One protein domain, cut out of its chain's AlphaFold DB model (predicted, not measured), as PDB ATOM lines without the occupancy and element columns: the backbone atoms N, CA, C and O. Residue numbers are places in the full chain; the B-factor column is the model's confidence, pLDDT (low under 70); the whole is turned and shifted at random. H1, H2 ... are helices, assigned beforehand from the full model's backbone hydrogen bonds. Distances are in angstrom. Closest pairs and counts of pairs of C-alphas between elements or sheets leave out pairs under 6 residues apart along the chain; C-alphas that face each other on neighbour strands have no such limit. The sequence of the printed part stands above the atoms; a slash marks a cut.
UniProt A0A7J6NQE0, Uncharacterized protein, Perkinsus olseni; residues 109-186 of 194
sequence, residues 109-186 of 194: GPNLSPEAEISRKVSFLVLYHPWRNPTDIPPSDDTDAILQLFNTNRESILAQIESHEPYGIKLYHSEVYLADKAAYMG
ATOM      1  N   GLY A 109      95.873  67.243  86.714       67.62
ATOM      2  CA  GLY A 109      94.934  66.486  85.893       67.62
ATOM      3  C   GLY A 109      94.441  67.274  84.674       67.62
ATOM      4  O   GLY A 109      94.646  68.486  84.599       67.62
ATOM      5  N   PRO A 110      93.763  66.590  83.739       65.38
ATOM      6  CA  PRO A 110      93.418  67.145  82.430       65.38
ATOM      7  C   PRO A 110      92.257  68.150  82.458       65.38
ATOM      8  O   PRO A 110      92.135  68.960  81.550       65.38
ATOM      9  N   ASN A 111      91.415  68.121  83.495       77.38
ATOM     10  CA  ASN A 111      90.168  68.891  83.565       77.38
ATOM     11  C   ASN A 111      90.183  69.873  84.746       77.38
ATOM     12  O   ASN A 111      89.292  69.856  85.596       77.38
ATOM     13  N   LEU A 112      91.243  70.676  84.852       79.00
ATOM     14  CA  LEU A 112      91.313  71.734  85.860       79.00
ATOM     15  C   LEU A 112      90.349  72.867  85.495       79.00
ATOM     16  O   LEU A 112      90.237  73.248  84.333       79.00
ATOM     17  N   SER A 113      89.669  73.426  86.497       86.19
ATOM     18  CA  SER A 113      88.958  74.690  86.309       86.19
ATOM     19  C   SER A 113      89.960  75.814  85.994       86.19
ATOM     20  O   SER A 113      91.125  75.707  86.394       86.19
ATOM     21  N   PRO A 114      89.530  76.917  85.354       86.44
ATOM     22  CA  PRO A 114      90.407  78.064  85.108       86.44
ATOM     23  C   PRO A 114      91.094  78.565  86.388       86.44
ATOM     24  O   PRO A 114      92.303  78.770  86.412       86.44
ATOM     25  N   GLU A 115      90.350  78.650  87.494       86.12
ATOM     26  CA  GLU A 115      90.882  79.020  88.812       86.12
ATOM     27  C   GLU A 115      91.980  78.055  89.294       86.12
ATOM     28  O   GLU A 115      93.034  78.480  89.774       86.12
ATOM     29  N   ALA A 116      91.775  76.746  89.127       84.88
ATOM     30  CA  ALA A 116      92.763  75.746  89.511       84.88
ATOM     31  C   ALA A 116      94.011  75.786  88.613       84.88
ATOM     32  O   ALA A 116      95.114  75.497  89.084       84.88
ATOM     33  N   GLU A 117      93.869  76.175  87.343       84.94
ATOM     34  CA  GLU A 117      95.002  76.393  86.445       84.94
ATOM     35  C   GLU A 117      95.835  77.610  86.872       84.94
ATOM     36  O   GLU A 117      97.063  77.514  86.952       84.94
ATOM     37  N   ILE A 118      95.189  78.727  87.216       88.19
ATOM     38  CA  ILE A 118      95.878  79.912  87.747       88.19
ATOM     39  C   ILE A 118      96.578  79.581  89.064       88.19
ATOM     40  O   ILE A 118      97.775  79.836  89.201       88.19
ATOM     41  N   SER A 119      95.896  78.897  89.986       86.31
ATOM     42  CA  SER A 119      96.496  78.413  91.235       86.31
ATOM     43  C   SER A 119      97.728  77.528  90.987       86.31
ATOM     44  O   SER A 119      98.754  77.660  91.661       86.31
ATOM     45  N   ARG A 120      97.686  76.665  89.963       87.50
ATOM     46  CA  ARG A 120      98.831  75.839  89.552       87.50
ATOM     47  C   ARG A 120      99.992  76.688  89.020       87.50
ATOM     48  O   ARG A 120     101.137  76.412  89.379       87.50
ATOM     49  N   LYS A 121      99.736  77.721  88.209       89.56
ATOM     50  CA  LYS A 121     100.787  78.636  87.717       89.56
ATOM     51  C   LYS A 121     101.400  79.460  88.847       89.56
ATOM     52  O   LYS A 121     102.624  79.554  88.910       89.56
ATOM     53  N   VAL A 122     100.591  79.952  89.787       91.38
ATOM     54  CA  VAL A 122     101.081  80.585  91.024       91.38
ATOM     55  C   VAL A 122     101.992  79.623  91.780       91.38
ATOM     56  O   VAL A 122     103.110  79.986  92.126       91.38
ATOM     57  N   SER A 123     101.578  78.365  91.958       90.38
ATOM     58  CA  SER A 123     102.420  77.351  92.597       90.38
ATOM     59  C   SER A 123     103.755  77.148  91.881       90.38
ATOM     60  O   SER A 123     104.753  76.881  92.549       90.38
ATOM     61  N   PHE A 124     103.802  77.235  90.551       91.94
ATOM     62  CA  PHE A 124     105.059  77.140  89.813       91.94
ATOM     63  C   PHE A 124     105.940  78.369  90.011       91.94
ATOM     64  O   PHE A 124     107.129  78.209  90.265       91.94
ATOM     65  N   LEU A 125     105.366  79.572  89.980       94.56
ATOM     66  CA  LEU A 125     106.094  80.807  90.269       94.56
ATOM     67  C   LEU A 125     106.671  80.791  91.693       94.56
ATOM     68  O   LEU A 125     107.847  81.067  91.894       94.56
ATOM     69  N   VAL A 126     105.886  80.363  92.681       93.38
ATOM     70  CA  VAL A 126     106.333  80.286  94.079       93.38
ATOM     71  C   VAL A 126     107.517  79.337  94.263       93.38
ATOM     72  O   VAL A 126     108.407  79.620  95.064       93.38
ATOM     73  N   LEU A 127     107.531  78.201  93.566       93.69
ATOM     74  CA  LEU A 127     108.544  77.165  93.773       93.69
ATOM     75  C   LEU A 127     109.770  77.328  92.879       93.69
ATOM     76  O   LEU A 127     110.879  77.087  93.345       93.69
ATOM     77  N   TYR A 128     109.559  77.697  91.617       94.69
ATOM     78  CA  TYR A 128     110.517  77.514  90.524       94.69
ATOM     79  C   TYR A 128     110.900  78.818  89.816       94.69
ATOM     80  O   TYR A 128     111.722  78.796  88.904       94.69
ATOM     81  N   HIS A 129     110.343  79.955  90.237       95.44
ATOM     82  CA  HIS A 129     110.828  81.281  89.864       95.44
ATOM     83  C   HIS A 129     111.545  81.909  91.075       95.44
ATOM     84  O   HIS A 129     111.078  81.748  92.204       95.44
ATOM     85  N   PRO A 130     112.701  82.573  90.903       96.19
ATOM     86  CA  PRO A 130     113.353  83.283  91.999       96.19
ATOM     87  C   PRO A 130     112.533  84.518  92.400       96.19
ATOM     88  O   PRO A 130     112.111  85.298  91.558       96.19
ATOM     89  N   TRP A 131     112.330  84.705  93.703       95.12
ATOM     90  CA  TRP A 131     111.625  85.854  94.283       95.12
ATOM     91  C   TRP A 131     112.168  86.126  95.685       95.12
ATOM     92  O   TRP A 131     112.718  85.230  96.336       95.12
ATOM     93  N   ARG A 132     112.055  87.359  96.172       92.94
ATOM     94  CA  ARG A 132     112.494  87.743  97.523       92.94
ATOM     95  C   ARG A 132     111.340  88.250  98.360       92.94
ATOM     96  O   ARG A 132     111.243  87.881  99.526       92.94
ATOM     97  N   ASN A 133     110.455  89.038  97.774       91.69
ATOM     98  CA  ASN A 133     109.290  89.576  98.450       91.69
ATOM     99  C   ASN A 133     108.023  88.899  97.928       91.69
ATOM    100  O   ASN A 133     107.958  88.534  96.755       91.69
ATOM    101  N   PRO A 134     106.984  88.743  98.764       86.81
ATOM    102  CA  PRO A 134     105.715  88.183  98.316       86.81
ATOM    103  C   PRO A 134     105.086  88.946  97.148       86.81
ATOM    104  O   PRO A 134     104.373  88.352  96.352       86.81
ATOM    105  N   THR A 135     105.367  90.246  97.060       90.88
ATOM    106  CA  THR A 135     104.894  91.167  96.020       90.88
ATOM    107  C   THR A 135     105.585  90.983  94.674       90.88
ATOM    108  O   THR A 135     105.124  91.543  93.687       90.88
ATOM    109  N   ASP A 136     106.692  90.233  94.621       92.75
ATOM    110  CA  ASP A 136     107.365  89.903  93.359       92.75
ATOM    111  C   ASP A 136     106.525  88.912  92.533       92.75
ATOM    112  O   ASP A 136     106.705  88.786  91.324       92.75
ATOM    113  N   ILE A 137     105.601  88.204  93.193       92.81
ATOM    114  CA  ILE A 137     104.592  87.367  92.553       92.81
ATOM    115  C   ILE A 137     103.284  88.168  92.520       92.81
ATOM    116  O   ILE A 137     102.867  88.682  93.562       92.81
ATOM    117  N   PRO A 138     102.636  88.298  91.347       93.12
ATOM    118  CA  PRO A 138     101.376  89.010  91.246       93.12
ATOM    119  C   PRO A 138     100.289  88.355  92.108       93.12
ATOM    120  O   PRO A 138     100.242  87.121  92.177       93.12
ATOM    121  N   PRO A 139      99.404  89.157  92.727       88.75
ATOM    122  CA  PRO A 139      98.262  88.664  93.487       88.75
ATOM    123  C   PRO A 139      97.443  87.619  92.722       88.75
ATOM    124  O   PRO A 139      97.295  87.700  91.507       88.75
ATOM    125  N   SER A 140      96.882  86.644  93.445       82.88
ATOM    126  CA  SER A 140      96.146  85.508  92.865       82.88
ATOM    127  C   SER A 140      94.941  85.902  92.000       82.88
ATOM    128  O   SER A 140      94.517  85.117  91.157       82.88
ATOM    129  N   ASP A 141      94.360  87.073  92.252       86.56
ATOM    130  CA  ASP A 141      93.228  87.645  91.524       86.56
ATOM    131  C   ASP A 141      93.640  88.371  90.231       86.56
ATOM    132  O   ASP A 141      92.826  88.476  89.312       86.56
ATOM    133  N   ASP A 142      94.905  88.783  90.098       93.00
ATOM    134  CA  ASP A 142      95.456  89.369  88.872       93.00
ATOM    135  C   ASP A 142      95.945  88.276  87.908       93.00
ATOM    136  O   ASP A 142      97.133  87.970  87.761       93.00
ATOM    137  N   THR A 143      94.972  87.645  87.252       93.00
ATOM    138  CA  THR A 143      95.209  86.522  86.337       93.00
ATOM    139  C   THR A 143      96.130  86.897  85.173       93.00
ATOM    140  O   THR A 143      97.010  86.109  84.814       93.00
ATOM    141  N   ASP A 144      95.974  88.091  84.602       93.44
ATOM    142  CA  ASP A 144      96.754  88.523  83.443       93.44
ATOM    143  C   ASP A 144      98.228  88.719  83.811       93.44
ATOM    144  O   ASP A 144      99.112  88.217  83.108       93.44
ATOM    145  N   ALA A 145      98.509  89.355  84.954       95.25
ATOM    146  CA  ALA A 145      99.875  89.516  85.441       95.25
ATOM    147  C   ALA A 145     100.535  88.164  85.769       95.25
ATOM    148  O   ALA A 145     101.704  87.947  85.427       95.25
ATOM    149  N   ILE A 146      99.796  87.218  86.368       93.75
ATOM    150  CA  ILE A 146     100.290  85.853  86.630       93.75
ATOM    151  C   ILE A 146     100.673  85.157  85.324       93.75
ATOM    152  O   ILE A 146     101.760  84.581  85.216       93.75
ATOM    153  N   LEU A 147      99.781  85.195  84.328       92.75
ATOM    154  CA  LEU A 147     100.012  84.571  83.027       92.75
ATOM    155  C   LEU A 147     101.211  85.197  82.319       92.75
ATOM    156  O   LEU A 147     102.048  84.470  81.779       92.75
ATOM    157  N   GLN A 148     101.327  86.524  82.351       95.69
ATOM    158  CA  GLN A 148     102.445  87.243  81.755       95.69
ATOM    159  C   GLN A 148     103.777  86.846  82.406       95.69
ATOM    160  O   GLN A 148     104.722  86.495  81.690       95.69
ATOM    161  N   LEU A 149     103.861  86.852  83.742       96.06
ATOM    162  CA  LEU A 149     105.088  86.503  84.465       96.06
ATOM    163  C   LEU A 149     105.485  85.041  84.226       96.06
ATOM    164  O   LEU A 149     106.656  84.754  83.962       96.06
ATOM    165  N   PHE A 150     104.512  84.125  84.269       94.50
ATOM    166  CA  PHE A 150     104.740  82.708  83.998       94.50
ATOM    167  C   PHE A 150     105.238  82.483  82.571       94.50
ATOM    168  O   PHE A 150     106.247  81.810  82.383       94.50
ATOM    169  N   ASN A 151     104.570  83.056  81.567       92.44
ATOM    170  CA  ASN A 151     104.940  82.856  80.167       92.44
ATOM    171  C   ASN A 151     106.313  83.456  79.845       92.44
ATOM    172  O   ASN A 151     107.103  82.813  79.159       92.44
ATOM    173  N   THR A 152     106.632  84.628  80.403       96.69
ATOM    174  CA  THR A 152     107.949  85.271  80.243       96.69
ATOM    175  C   THR A 152     109.088  84.394  80.777       96.69
ATOM    176  O   THR A 152     110.169  84.369  80.199       96.69
ATOM    177  N   ASN A 153     108.847  83.642  81.855       95.50
ATOM    178  CA  ASN A 153     109.848  82.793  82.511       95.50
ATOM    179  C   ASN A 153     109.617  81.294  82.266       95.50
ATOM    180  O   ASN A 153     110.155  80.451  82.982       95.50
ATOM    181  N   ARG A 154     108.793  80.937  81.276       89.69
ATOM    182  CA  ARG A 154     108.274  79.573  81.122       89.69
ATOM    183  C   ARG A 154     109.388  78.543  81.002       89.69
ATOM    184  O   ARG A 154     109.352  77.533  81.692       89.69
ATOM    185  N   GLU A 155     110.377  78.794  80.154       91.44
ATOM    186  CA  GLU A 155     111.457  77.834  79.900       91.44
ATOM    187  C   GLU A 155     112.295  77.557  81.152       91.44
ATOM    188  O   GLU A 155     112.564  76.398  81.468       91.44
ATOM    189  N   SER A 156     112.649  78.599  81.913       93.56
ATOM    190  CA  SER A 156     113.432  78.443  83.143       93.56
ATOM    191  C   SER A 156     112.637  77.723  84.232       93.56
ATOM    192  O   SER A 156     113.172  76.830  84.888       93.56
ATOM    193  N   ILE A 157     111.344  78.033  84.371       92.31
ATOM    194  CA  ILE A 157     110.432  77.348  85.296       92.31
ATOM    195  C   ILE A 157     110.297  75.866  84.926       92.31
ATOM    196  O   ILE A 157     110.390  75.004  85.799       92.31
ATOM    197  N   LEU A 158     110.092  75.544  83.646       88.44
ATOM    198  CA  LEU A 158     109.946  74.156  83.199       88.44
ATOM    199  C   LEU A 158     111.233  73.350  83.411       88.44
ATOM    200  O   LEU A 158     111.158  72.231  83.913       88.44
ATOM    201  N   ALA A 159     112.404  73.928  83.131       90.00
ATOM    202  CA  ALA A 159     113.688  73.283  83.413       90.00
ATOM    203  C   ALA A 159     113.881  73.009  84.917       90.00
ATOM    204  O   ALA A 159     114.374  71.952  85.317       90.00
ATOM    205  N   GLN A 160     113.445  73.940  85.769       91.69
ATOM    206  CA  GLN A 160     113.471  73.774  87.223       91.69
ATOM    207  C   GLN A 160     112.533  72.659  87.701       91.69
ATOM    208  O   GLN A 160     112.926  71.858  88.554       91.69
ATOM    209  N   ILE A 161     111.335  72.551  87.116       87.94
ATOM    210  CA  ILE A 161     110.425  71.426  87.366       87.94
ATOM    211  C   ILE A 161     111.080  70.115  86.923       87.94
ATOM    212  O   ILE A 161     110.979  69.129  87.641       87.94
ATOM    213  N   GLU A 162     111.777  70.080  85.787       86.19
ATOM    214  CA  GLU A 162     112.393  68.850  85.270       86.19
ATOM    215  C   GLU A 162     113.480  68.334  86.206       86.19
ATOM    216  O   GLU A 162     113.541  67.145  86.512       86.19
ATOM    217  N   SER A 163     114.299  69.257  86.705       87.69
ATOM    218  CA  SER A 163     115.376  68.971  87.646       87.69
ATOM    219  C   SER A 163     114.854  68.419  88.980       87.69
ATOM    220  O   SER A 163     115.384  67.440  89.510       87.69
ATOM    221  N   HIS A 164     113.788  69.015  89.522       86.50
ATOM    222  CA  HIS A 164     113.256  68.664  90.844       86.50
ATOM    223  C   HIS A 164     112.211  67.541  90.811       86.50
ATOM    224  O   HIS A 164     112.034  66.813  91.792       86.50
ATOM    225  N   GLU A 165     111.518  67.390  89.687       78.56
ATOM    226  CA  GLU A 165     110.417  66.458  89.468       78.56
ATOM    227  C   GLU A 165     110.533  65.781  88.084       78.56
ATOM    228  O   GLU A 165     109.612  65.871  87.263       78.56
ATOM    229  N   PRO A 166     111.610  65.018  87.812       67.31
ATOM    230  CA  PRO A 166     111.872  64.442  86.484       67.31
ATOM    231  C   PRO A 166     110.764  63.497  85.990       67.31
ATOM    232  O   PRO A 166     110.592  63.276  84.793       67.31
ATOM    233  N   TYR A 167     109.961  62.953  86.909       62.16
ATOM    234  CA  TYR A 167     108.794  62.128  86.587       62.16
ATOM    235  C   TYR A 167     107.464  62.898  86.612       62.16
ATOM    236  O   TYR A 167     106.470  62.394  86.098       62.16
ATOM    237  N   GLY A 168     107.434  64.114  87.170       56.81
ATOM    238  CA  GLY A 168     106.256  64.987  87.196       56.81
ATOM    239  C   GLY A 168     105.969  65.642  85.841       56.81
ATOM    240  O   GLY A 168     104.807  65.840  85.487       56.81
ATOM    241  N   ILE A 169     107.010  65.898  85.039       51.09
ATOM    242  CA  ILE A 169     106.896  66.506  83.700       51.09
ATOM    243  C   ILE A 169     106.197  65.613  82.678       51.09
ATOM    244  O   ILE A 169     105.526  66.130  81.786       51.09
ATOM    245  N   LYS A 170     106.270  64.283  82.816       49.56
ATOM    246  CA  LYS A 170     105.591  63.367  81.883       49.56
ATOM    247  C   LYS A 170     104.075  63.581  81.826       49.56
ATOM    248  O   LYS A 170     103.492  63.289  80.793       49.56
ATOM    249  N   LEU A 171     103.470  64.132  82.883       48.81
ATOM    250  CA  LEU A 171     102.059  64.535  82.907       48.81
ATOM    251  C   LEU A 171     101.836  65.908  82.249       48.81
ATOM    252  O   LEU A 171     100.861  66.108  81.538       48.81
ATOM    253  N   TYR A 172     102.765  66.850  82.438       49.53
ATOM    254  CA  TYR A 172     102.662  68.208  81.892       49.53
ATOM    255  C   TYR A 172     102.851  68.241  80.371       49.53
ATOM    256  O   TYR A 172     102.075  68.874  79.656       49.53
ATOM    257  N   HIS A 173     103.856  67.523  79.861       48.34
ATOM    258  CA  HIS A 173     104.135  67.481  78.430       48.34
ATOM    259  C   HIS A 173     103.090  66.683  77.649       48.34
ATOM    260  O   HIS A 173     102.812  67.054  76.518       48.34
ATOM    261  N   SER A 174     102.465  65.644  78.216       48.91
ATOM    262  CA  SER A 174     101.365  64.960  77.526       48.91
ATOM    263  C   SER A 174     100.120  65.839  77.411       48.91
ATOM    264  O   SER A 174      99.471  65.827  76.375       48.91
ATOM    265  N   GLU A 175      99.796  66.626  78.439       50.53
ATOM    266  CA  GLU A 175      98.566  67.432  78.489       50.53
ATOM    267  C   GLU A 175      98.669  68.705  77.633       50.53
ATOM    268  O   GLU A 175      97.779  68.986  76.831       50.53
ATOM    269  N   VAL A 176      99.785  69.436  77.728       51.38
ATOM    270  CA  VAL A 176     100.003  70.667  76.947       51.38
ATOM    271  C   VAL A 176     100.293  70.356  75.477       51.38
ATOM    272  O   VAL A 176      99.781  71.045  74.604       51.38
ATOM    273  N   TYR A 177     101.030  69.281  75.169       44.56
ATOM    274  CA  TYR A 177     101.257  68.873  73.776       44.56
ATOM    275  C   TYR A 177      99.960  68.427  73.091       44.56
ATOM    276  O   TYR A 177      99.804  68.659  71.900       44.56
ATOM    277  N   LEU A 178      99.014  67.815  73.814       46.25
ATOM    278  CA  LEU A 178      97.705  67.462  73.254       46.25
ATOM    279  C   LEU A 178      96.823  68.698  73.026       46.25
ATOM    280  O   LEU A 178      96.196  68.788  71.973       46.25
ATOM    281  N   ALA A 179      96.814  69.657  73.957       51.31
ATOM    282  CA  ALA A 179      96.049  70.898  73.825       51.31
ATOM    283  C   ALA A 179      96.609  71.824  72.727       51.31
ATOM    284  O   ALA A 179      95.858  72.276  71.863       51.31
ATOM    285  N   ASP A 180      97.930  72.024  72.688       43.62
ATOM    286  CA  ASP A 180      98.594  72.821  71.651       43.62
ATOM    287  C   ASP A 180      98.485  72.140  70.278       43.62
ATOM    288  O   ASP A 180      98.276  72.812  69.271       43.62
ATOM    289  N   LYS A 181      98.539  70.801  70.208       38.03
ATOM    290  CA  LYS A 181      98.301  70.057  68.960       38.03
ATOM    291  C   LYS A 181      96.842  70.138  68.507       38.03
ATOM    292  O   LYS A 181      96.616  70.231  67.309       38.03
ATOM    293  N   ALA A 182      95.862  70.130  69.411       45.84
ATOM    294  CA  ALA A 182      94.453  70.315  69.055       45.84
ATOM    295  C   ALA A 182      94.185  71.729  68.506       45.84
ATOM    296  O   ALA A 182      93.532  71.869  67.472       45.84
ATOM    297  N   ALA A 183      94.770  72.756  69.131       45.16
ATOM    298  CA  ALA A 183      94.686  74.141  68.670       45.16
ATOM    299  C   ALA A 183      95.429  74.376  67.339       45.16
ATOM    300  O   ALA A 183      94.931  75.093  66.475       45.16
ATOM    301  N   TYR A 184      96.592  73.743  67.137       38.22
ATOM    302  CA  TYR A 184      97.381  73.855  65.903       38.22
ATOM    303  C   TYR A 184      96.801  73.040  64.735       38.22
ATOM    304  O   TYR A 184      96.998  73.392  63.576       38.22
ATOM    305  N   MET A 185      96.077  71.952  65.022       39.16
ATOM    306  CA  MET A 185      95.460  71.088  64.005       39.16
ATOM    307  C   MET A 185      94.022  71.492  63.644       39.16
ATOM    308  O   MET A 185      93.464  70.894  62.729       39.16
ATOM    309  N   GLY A 186      93.422  72.480  64.323       42.56
ATOM    310  CA  GLY A 186      92.104  73.028  63.970       42.56
ATOM    311  C   GLY A 186      90.983  71.987  63.898       42.56
ATOM    312  O   GLY A 186      90.112  72.092  63.039       42.56
TER     313      GLY A 186
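AT A GLANCE: This is residues 109 to 186 of the 194 residues of an uncharacterized protein of Perkinsus olseni (UniProt A0A7J6NQE0). A small body in which H2 and H3 pack on H1 has the longest helix, H4, as an arm at one end, and residues 180 to 186, of which 180 to 185 belong to H4, stick out free. A long loop, residues 129 to 142, bulges at the opposite end. The 78 printed residues hold four named helices, H1 to H4 in order, and no named strand: all helix, compact, radius of gyration of the C-alphas 13.2 A, spans 40 by 27 by 20 A.

IN THESE COORDINATES: H4, residues 169 to 185, is 23.2 A long and ends at C-alpha 185 (95.460, 71.088, 64.005). H1, residues 114 to 128, is 20.8 A long and begins at C-alpha 114 (90.407, 78.064, 85.108). H2 is residues 143 to 152, H3 residues 154 to 164.

HOW THE PARTS SIT: H4 and H3 are close but not clearly touching, C-alphas 169 and 162 closest at 6.2 A; H4 is apart from H1 and H2. H1 touches H2, C-alphas 125 and 150 closest at 6.7 A, a steep tilt of 44 degrees. With residues 124 to 128 alone H1 touches H3, C-alphas 128 and 157 closest at 5.2 A. Every O i to N i+4 pair is within hydrogen-bond range in H1, H2 and H3, and 12 of 13 in H4.

THE WHOLE: The C-alphas farthest apart, of Arg 132 and Gly 186, are 41.9 A apart. The printed part has no cut; the link H1 to H2 is long. Residues 109 to 110 and 166 to 186 have pLDDT under 70.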